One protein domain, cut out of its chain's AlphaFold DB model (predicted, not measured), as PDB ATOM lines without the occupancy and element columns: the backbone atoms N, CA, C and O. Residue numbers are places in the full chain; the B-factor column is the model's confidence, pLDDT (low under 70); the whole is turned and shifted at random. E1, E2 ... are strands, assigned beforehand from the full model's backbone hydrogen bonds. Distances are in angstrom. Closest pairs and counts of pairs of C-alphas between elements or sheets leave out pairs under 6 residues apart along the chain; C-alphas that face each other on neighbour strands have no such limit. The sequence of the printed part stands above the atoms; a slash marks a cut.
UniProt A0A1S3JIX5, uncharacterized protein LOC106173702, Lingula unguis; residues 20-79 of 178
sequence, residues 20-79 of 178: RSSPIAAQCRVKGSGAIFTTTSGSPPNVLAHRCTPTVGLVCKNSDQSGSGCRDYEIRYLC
ATOM      1  N   ARG A  20     -22.503 -37.577 -16.843       72.38
ATOM      2  CA  ARG A  20     -23.275 -37.911 -15.625       72.38
ATOM      3  C   ARG A  20     -22.518 -38.791 -14.619       72.38
ATOM      4  O   ARG A  20     -23.124 -39.313 -13.691       72.38
ATOM      5  N   SER A  21     -21.219 -39.004 -14.805       81.38
ATOM      6  CA  SER A  21     -20.420 -39.909 -13.966       81.38
ATOM      7  C   SER A  21     -18.935 -39.552 -14.028       81.38
ATOM      8  O   SER A  21     -18.546 -38.603 -14.704       81.38
ATOM      9  N   SER A  22     -18.089 -40.278 -13.299       87.38
ATOM     10  CA  SER A  22     -16.636 -40.209 -13.483       87.38
ATOM     11  C   SER A  22     -16.176 -41.236 -14.524       87.38
ATOM     12  O   SER A  22     -16.796 -42.296 -14.641       87.38
ATOM     13  N   PRO A  23     -15.088 -40.965 -15.269       91.56
ATOM     14  CA  PRO A  23     -14.455 -41.975 -16.106       91.56
ATOM     15  C   PRO A  23     -14.091 -43.231 -15.314       91.56
ATOM     16  O   PRO A  23     -13.654 -43.138 -14.169       91.56
ATOM     17  N   ILE A  24     -14.207 -44.395 -15.947       92.56
ATOM     18  CA  ILE A  24     -13.800 -45.689 -15.368       92.56
ATOM     19  C   ILE A  24     -12.482 -46.206 -15.930       92.56
ATOM     20  O   ILE A  24     -11.827 -47.034 -15.308       92.56
ATOM     21  N   ALA A  25     -12.060 -45.700 -17.087       93.94
ATOM     22  CA  ALA A  25     -10.750 -45.997 -17.645       93.94
ATOM     23  C   ALA A  25     -10.211 -44.805 -18.436       93.94
ATOM     24  O   ALA A  25     -10.959 -43.915 -18.847       93.94
ATOM     25  N   ALA A  26      -8.902 -44.814 -18.662       95.25
ATOM     26  CA  ALA A  26      -8.214 -43.864 -19.515       95.25
ATOM     27  C   ALA A  26      -7.219 -44.597 -20.420       95.25
ATOM     28  O   ALA A  26      -6.615 -45.602 -20.032       95.25
ATOM     29  N   GLN A  27      -7.054 -44.079 -21.630       97.44
ATOM     30  CA  GLN A  27      -6.039 -44.502 -22.585       97.44
ATOM     31  C   GLN A  27      -5.281 -43.278 -23.070       97.44
ATOM     32  O   GLN A  27      -5.891 -42.268 -23.426       97.44
ATOM     33  N   CYS A  28      -3.960 -43.385 -23.101       97.00
ATOM     34  CA  CYS A  28      -3.075 -42.294 -23.464       97.00
ATOM     35  C   CYS A  28      -2.125 -42.736 -24.561       97.00
ATOM     36  O   CYS A  28      -1.813 -43.921 -24.700       97.00
ATOM     37  N   ARG A  29      -1.644 -41.762 -25.322       97.25
ATOM     38  CA  ARG A  29      -0.572 -41.943 -26.300       97.25
ATOM     39  C   ARG A  29       0.156 -40.629 -26.520       97.25
ATOM     40  O   ARG A  29      -0.373 -39.562 -26.208       97.25
ATOM     41  N   VAL A  30       1.365 -40.706 -27.062       96.62
ATOM     42  CA  VAL A  30       2.016 -39.519 -27.628       96.62
ATOM     43  C   VAL A  30       1.187 -39.070 -28.828       96.62
ATOM     44  O   VAL A  30       0.773 -39.906 -29.635       96.62
ATOM     45  N   LYS A  31       0.915 -37.773 -28.944       95.25
ATOM     46  CA  LYS A  31       0.137 -37.211 -30.047       95.25
ATOM     47  C   LYS A  31       0.754 -37.623 -31.388       95.25
ATOM     48  O   LYS A  31       1.961 -37.508 -31.586       95.25
ATOM     49  N   GLY A  32      -0.075 -38.156 -32.286       93.56
ATOM     50  CA  GLY A  32       0.363 -38.697 -33.581       93.56
ATOM     51  C   GLY A  32       0.958 -40.115 -33.542       93.56
ATOM     52  O   GLY A  32       1.213 -40.684 -34.596       93.56
ATOM     53  N   SER A  33       1.141 -40.723 -32.366       94.94
ATOM     54  CA  SER A  33       1.596 -42.113 -32.236       94.94
ATOM     55  C   SER A  33       0.431 -43.112 -32.260       94.94
ATOM     56  O   SER A  33      -0.684 -42.812 -31.828       94.94
ATOM     57  N   GLY A  34       0.692 -44.339 -32.716       94.94
ATOM     58  CA  GLY A  34      -0.209 -45.488 -32.547       94.94
ATOM     59  C   GLY A  34      -0.031 -46.231 -31.216       94.94
ATOM     60  O   GLY A  34      -0.877 -47.043 -30.854       94.94
ATOM     61  N   ALA A  35       1.048 -45.959 -30.473       96.44
ATOM     62  CA  ALA A  35       1.375 -46.679 -29.246       96.44
ATOM     63  C   ALA A  35       0.504 -46.203 -28.074       96.44
ATOM     64  O   ALA A  35       0.746 -45.150 -27.479       96.44
ATOM     65  N   ILE A  36      -0.519 -46.993 -27.748       96.69
ATOM     66  CA  ILE A  36      -1.432 -46.738 -26.633       96.69
ATOM     67  C   ILE A  36      -0.883 -47.374 -25.356       96.69
ATOM     68  O   ILE A  36      -0.395 -48.503 -25.358       96.69
ATOM     69  N   PHE A  37      -1.021 -46.662 -24.244       97.31
ATOM     70  CA  PHE A  37      -0.769 -47.184 -22.907       97.31
ATOM     71  C   PHE A  37      -1.904 -46.798 -21.952       97.31
ATOM     72  O   PHE A  37      -2.673 -45.863 -22.194       97.31
ATOM     73  N   THR A  38      -2.024 -47.553 -20.865       96.31
ATOM     74  CA  THR A  38      -3.030 -47.354 -19.807       96.31
ATOM     75  C   THR A  38      -2.335 -47.110 -18.469       96.31
ATOM     76  O   THR A  38      -1.122 -46.905 -18.428       96.31
ATOM     77  N   THR A  39      -3.072 -47.165 -17.356       94.62
ATOM     78  CA  THR A  39      -2.475 -47.168 -16.014       94.62
ATOM     79  C   THR A  39      -1.602 -48.391 -15.747       94.62
ATOM     80  O   THR A  39      -0.600 -48.263 -15.048       94.62
ATOM     81  N   THR A  40      -1.887 -49.545 -16.360       95.06
ATOM     82  CA  THR A  40      -1.209 -50.823 -16.056       95.06
ATOM     83  C   THR A  40      -0.504 -51.478 -17.244       95.06
ATOM     84  O   THR A  40       0.287 -52.390 -17.042       95.06
ATOM     85  N   SER A  41      -0.721 -51.009 -18.477       96.75
ATOM     86  CA  SER A  41      -0.128 -51.597 -19.692       96.75
ATOM     87  C   SER A  41       0.591 -50.573 -20.575       96.75
ATOM     88  O   SER A  41       0.390 -49.367 -20.408       96.75
ATOM     89  N   GLY A  42       1.438 -51.047 -21.496       95.75
ATOM     90  CA  GLY A  42       2.242 -50.234 -22.424       95.75
ATOM     91  C   GLY A  42       3.504 -49.629 -21.794       95.75
ATOM     92  O   GLY A  42       3.713 -49.752 -20.592       95.75
ATOM     93  N   SER A  43       4.330 -48.944 -22.586       94.31
ATOM     94  CA  SER A  43       5.568 -48.303 -22.106       94.31
ATOM     95  C   SER A  43       5.659 -46.868 -22.628       94.31
ATOM     96  O   SER A  43       6.060 -46.665 -23.775       94.31
ATOM     97  N   PRO A  44       5.246 -45.857 -21.839       94.12
ATOM     98  CA  PRO A  44       5.415 -44.465 -22.233       94.12
ATOM     99  C   PRO A  44       6.909 -44.086 -22.262       94.12
ATOM    100  O   PRO A  44       7.673 -44.574 -21.432       94.12
ATOM    101  N   PRO A  45       7.335 -43.189 -23.170       93.69
ATOM    102  CA  PRO A  45       8.741 -42.796 -23.302       93.69
ATOM    103  C   PRO A  45       9.231 -41.830 -22.208       93.69
ATOM    104  O   PRO A  45      10.427 -41.569 -22.131       93.69
ATOM    105  N   ASN A  46       8.330 -41.265 -21.394       94.69
ATOM    106  CA  ASN A  46       8.669 -40.397 -20.263       94.69
ATOM    107  C   ASN A  46       8.351 -41.058 -18.922       94.69
ATOM    108  O   ASN A  46       7.419 -41.857 -18.816       94.69
ATOM    109  N   VAL A  47       9.047 -40.610 -17.878       93.50
ATOM    110  CA  VAL A  47       8.671 -40.873 -16.485       93.50
ATOM    111  C   VAL A  47       7.440 -40.025 -16.151       93.50
ATOM    112  O   VAL A  47       7.480 -38.797 -16.244       93.50
ATOM    113  N   LEU A  48       6.327 -40.674 -15.799       92.94
ATOM    114  CA  LEU A  48       5.041 -40.015 -15.551       92.94
ATOM    115  C   LEU A  48       4.712 -39.996 -14.055       92.94
ATOM    116  O   LEU A  48       4.619 -41.048 -13.431       92.94
ATOM    117  N   ALA A  49       4.436 -38.810 -13.507       92.19
ATOM    118  CA  ALA A  49       3.942 -38.648 -12.137       92.19
ATOM    119  C   ALA A  49       2.511 -39.197 -11.971       92.19
ATOM    120  O   ALA A  49       2.160 -39.727 -10.923       92.19
ATOM    121  N   HIS A  50       1.691 -39.097 -13.024       92.25
ATOM    122  CA  HIS A  50       0.415 -39.802 -13.122       92.25
ATOM    123  C   HIS A  50       0.350 -40.544 -14.452       92.25
ATOM    124  O   HIS A  50       0.358 -39.933 -15.526       92.25
ATOM    125  N   ARG A  51       0.291 -41.873 -14.371       93.44
ATOM    126  CA  ARG A  51       0.315 -42.775 -15.521       93.44
ATOM    127  C   ARG A  51      -1.099 -43.025 -16.036       93.44
ATOM    128  O   ARG A  51      -1.690 -44.049 -15.732       93.44
ATOM    129  N   CYS A  52      -1.641 -42.083 -16.805       92.31
ATOM    130  CA  CYS A  52      -2.898 -42.262 -17.538       92.31
ATOM    131  C   CYS A  52      -4.051 -42.836 -16.690       92.31
ATOM    132  O   CYS A  52      -4.547 -43.932 -16.947       92.31
ATOM    133  N   THR A  53      -4.427 -42.137 -15.622       91.75
ATOM    134  CA  THR A  53      -5.474 -42.586 -14.690       91.75
ATOM    135  C   THR A  53      -6.838 -42.001 -15.069       91.75
ATOM    136  O   THR A  53      -6.888 -40.887 -15.588       91.75
ATOM    137  N   PRO A  54      -7.960 -42.684 -14.783       88.62
ATOM    138  CA  PRO A  54      -9.294 -42.141 -15.053       88.62
ATOM    139  C   PRO A  54      -9.671 -40.941 -14.167       88.62
ATOM    140  O   PRO A  54     -10.517 -40.142 -14.556       88.62
ATOM    141  N   THR A  55      -9.049 -40.798 -12.993       88.44
ATOM    142  CA  THR A  55      -9.389 -39.763 -12.002       88.44
ATOM    143  C   THR A  55      -8.512 -38.518 -12.093       88.44
ATOM    144  O   THR A  55      -8.999 -37.413 -11.863       88.44
ATOM    145  N   VAL A  56      -7.226 -38.673 -12.428       89.81
ATOM    146  CA  VAL A  56      -6.261 -37.560 -12.516       89.81
ATOM    147  C   VAL A  56      -5.814 -37.292 -13.955       89.81
ATOM    148  O   VAL A  56      -5.413 -36.177 -14.284       89.81
ATOM    149  N   GLY A  57      -5.878 -38.293 -14.832       91.38
ATOM    150  CA  GLY A  57      -5.352 -38.218 -16.190       91.38
ATOM    151  C   GLY A  57      -3.859 -38.533 -16.248       91.38
ATOM    152  O   GLY A  57      -3.376 -39.465 -15.593       91.38
ATOM    153  N   LEU A  58      -3.129 -37.767 -17.059       94.25
ATOM    154  CA  LEU A  58      -1.696 -37.923 -17.288       94.25
ATOM    155  C   LEU A  58      -0.935 -36.684 -16.820       94.25
ATOM    156  O   LEU A  58      -1.275 -35.556 -17.178       94.25
ATOM    157  N   VAL A  59       0.141 -36.899 -16.062       94.69
ATOM    158  CA  VAL A  59       1.056 -35.826 -15.663       94.69
ATOM    159  C   VAL A  59       2.483 -36.242 -15.961       94.69
ATOM    160  O   VAL A  59       3.005 -37.182 -15.370       94.69
ATOM    161  N   CYS A  60       3.111 -35.481 -16.849       95.44
ATOM    162  CA  CYS A  60       4.546 -35.481 -17.070       95.44
ATOM    163  C   CYS A  60       5.109 -34.129 -16.615       95.44
ATOM    164  O   CYS A  60       4.481 -33.087 -16.850       95.44
ATOM    165  N   LYS A  61       6.272 -34.142 -15.958       94.50
ATOM    166  CA  LYS A  61       7.023 -32.933 -15.600       94.50
ATOM    167  C   LYS A  61       8.408 -33.000 -16.231       94.50
ATOM    168  O   LYS A  61       9.094 -34.008 -16.089       94.50
ATOM    169  N   ASN A  62       8.823 -31.911 -16.880       93.12
ATOM    170  CA  ASN A  62      10.144 -31.823 -17.508       93.12
ATOM    171  C   ASN A  62      11.279 -32.025 -16.491       93.12
ATOM    172  O   ASN A  62      12.285 -32.624 -16.839       93.12
ATOM    173  N   SER A  63      11.084 -31.589 -15.238       93.31
ATOM    174  CA  SER A  63      12.031 -31.779 -14.127       93.31
ATOM    175  C   SER A  63      12.312 -33.239 -13.791       93.31
ATOM    176  O   SER A  63      13.359 -33.545 -13.236       93.31
ATOM    177  N   ASP A  64      11.367 -34.126 -14.102       93.50
ATOM    178  CA  ASP A  64      11.447 -35.541 -13.752       93.50
ATOM    179  C   ASP A  64      12.110 -36.348 -14.891       93.50
ATOM    180  O   ASP A  64      12.198 -37.571 -14.813       93.50
ATOM    181  N   GLN A  65      12.539 -35.683 -15.978       93.25
ATOM    182  CA  GLN A  65      13.146 -36.316 -17.151       93.25
ATOM    183  C   GLN A  65      14.655 -36.060 -17.188       93.25
ATOM    184  O   GLN A  65      15.105 -34.934 -17.005       93.25
ATOM    185  N   SER A  66      15.435 -37.083 -17.536       87.50
ATOM    186  CA  SER A  66      16.891 -36.985 -17.719       87.50
ATOM    187  C   SER A  66      17.322 -36.391 -19.074       87.50
ATOM    188  O   SER A  66      18.508 -36.389 -19.387       87.50
ATOM    189  N   GLY A  67      16.381 -35.916 -19.903       81.94
ATOM    190  CA  GLY A  67      16.639 -35.541 -21.298       81.94
ATOM    191  C   GLY A  67      15.616 -34.570 -21.897       81.94
ATOM    192  O   GLY A  67      15.284 -33.560 -21.286       81.94
ATOM    193  N   SER A  68      15.117 -34.871 -23.105       79.38
ATOM    194  CA  SER A  68      14.357 -33.980 -24.015       79.38
ATOM    195  C   SER A  68      12.954 -33.529 -23.556       79.38
ATOM    196  O   SER A  68      12.118 -33.152 -24.377       79.38
ATOM    197  N   GLY A  69      12.697 -33.515 -22.247       92.62
ATOM    198  CA  GLY A  69      11.438 -33.081 -21.654       92.62
ATOM    199  C   GLY A  69      10.266 -34.021 -21.945       92.62
ATOM    200  O   GLY A  69      10.409 -35.136 -22.453       92.62
ATOM    201  N   CYS A  70       9.074 -33.578 -21.561       96.00
ATOM    202  CA  CYS A  70       7.836 -34.307 -21.776       96.00
ATOM    203  C   CYS A  70       7.421 -34.298 -23.245       96.00
ATOM    204  O   CYS A  70       7.397 -33.249 -23.886       96.00
ATOM    205  N   ARG A  71       7.011 -35.462 -23.758       95.31
ATOM    206  CA  ARG A  71       6.295 -35.546 -25.033       95.31
ATOM    207  C   ARG A  71       4.925 -34.874 -24.928       95.31
ATOM    208  O   ARG A  71       4.371 -34.730 -23.837       95.31
ATOM    209  N   ASP A  72       4.379 -34.496 -26.079       95.19
ATOM    210  CA  ASP A  72       2.991 -34.056 -26.189       95.19
ATOM    211  C   ASP A  72       2.079 -35.289 -26.176       95.19
ATOM    212  O   ASP A  72       2.215 -36.175 -27.023       95.19
ATOM    213  N   TYR A  73       1.198 -35.388 -25.183       94.88
ATOM    214  CA  TYR A  73       0.324 -36.543 -24.977       94.88
ATOM    215  C   TYR A  73      -1.130 -36.159 -25.216       94.88
ATOM    216  O   TYR A  73      -1.580 -35.089 -24.812       94.88
ATOM    217  N   GLU A  74      -1.892 -37.096 -25.764       94.31
ATOM    218  CA  GLU A  74      -3.349 -37.037 -25.777       94.31
ATOM    219  C   GLU A  74      -3.940 -38.201 -24.979       94.31
ATOM    220  O   GLU A  74      -3.330 -39.266 -24.825       94.31
ATOM    221  N   ILE A  75      -5.131 -37.967 -24.439       94.56
ATOM    222  CA  ILE A  75      -5.836 -38.877 -23.543       94.56
ATOM    223  C   ILE A  75      -7.290 -38.989 -23.983       94.56
ATOM    224  O   ILE A  75      -7.930 -37.991 -24.315       94.56
ATOM    225  N   ARG A  76      -7.821 -40.209 -23.945       93.50
ATOM    226  CA  ARG A  76      -9.253 -40.484 -24.058       93.50
ATOM    227  C   ARG A  76      -9.733 -41.261 -22.845       93.50
ATOM    228  O   ARG A  76      -8.984 -42.048 -22.265       93.50
ATOM    229  N   TYR A  77     -10.993 -41.053 -22.492       94.06
ATOM    230  CA  TYR A  77     -11.614 -41.639 -21.313       94.06
ATOM    231  C   TYR A  77     -12.745 -42.581 -21.702       94.06
ATOM    232  O   TYR A  77     -13.461 -42.343 -22.676       94.06
ATOM    233  N   LEU A  78     -12.913 -43.639 -20.915       92.12
ATOM    234  CA  LEU A  78     -14.086 -44.495 -20.965       92.12
ATOM    235  C   LEU A  78     -15.085 -44.011 -19.918       92.12
ATOM    236  O   LEU A  78     -14.804 -44.065 -18.719       92.12
ATOM    237  N   CYS A  79     -16.248 -43.565 -20.374       90.12
ATOM    238  CA  CYS A  79     -17.363 -43.225 -19.502       90.12
ATOM    239  C   CYS A  79     -18.252 -44.451 -19.269       90.12
ATOM    240  O   CYS A  79     -18.536 -45.171 -20.230       90.12
TER     241      CYS A  79
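This is residues 20 to 79 of the 178 residues of the protein "uncharacterized protein LOC106173702" of Lingula unguis (UniProt A0A1S3JIX5). Little of this domain is regular structure: two small antiparallel ribbons, E1 with E4 and the hairpin E2 and E3, lie one over the other, joined by long loops. Residues 31 to 47 loop back past E1, while residues 61 to 72 swing out at one end. The 60 printed residues, all strand by class with 22 in named strands, run E1, E2, E3, E4; the whole is compact, radius of gyration of the C-alphas 11.5 A, yet elongated, 40 by 23 by 18 A.

E1, residues 25 to 30, spans 17.5 A from C-alpha 25 at (-10.750, -45.997, -17.645). E4, residues 73 to 78, spans 16.9 A to C-alpha 78 at (-14.086, -44.495, -20.965). E2 is residues 48 to 53, 10.9 A; E3 is residues 57 to 60, 10.3 A.

E1 and E4 are antiparallel at 160 degrees, with N 27 and O 76 2.9 A apart, within hydrogen-bond range. The hairpin E2 and E3 is antiparallel at 164 degrees, with N 49 and O 59 at 2.9 A, within that range. Between E1 and E2 the closest C-alphas, of Ala 26 and Thr 53, are 5.7 A apart.

The farthest C-alphas, of Arg 20 and Gly 67, are 40.4 A apart. The links E1 to E2 and E3 to E4 are long. The printed part has no cut, and no printed residue is under 70 in pLDDT.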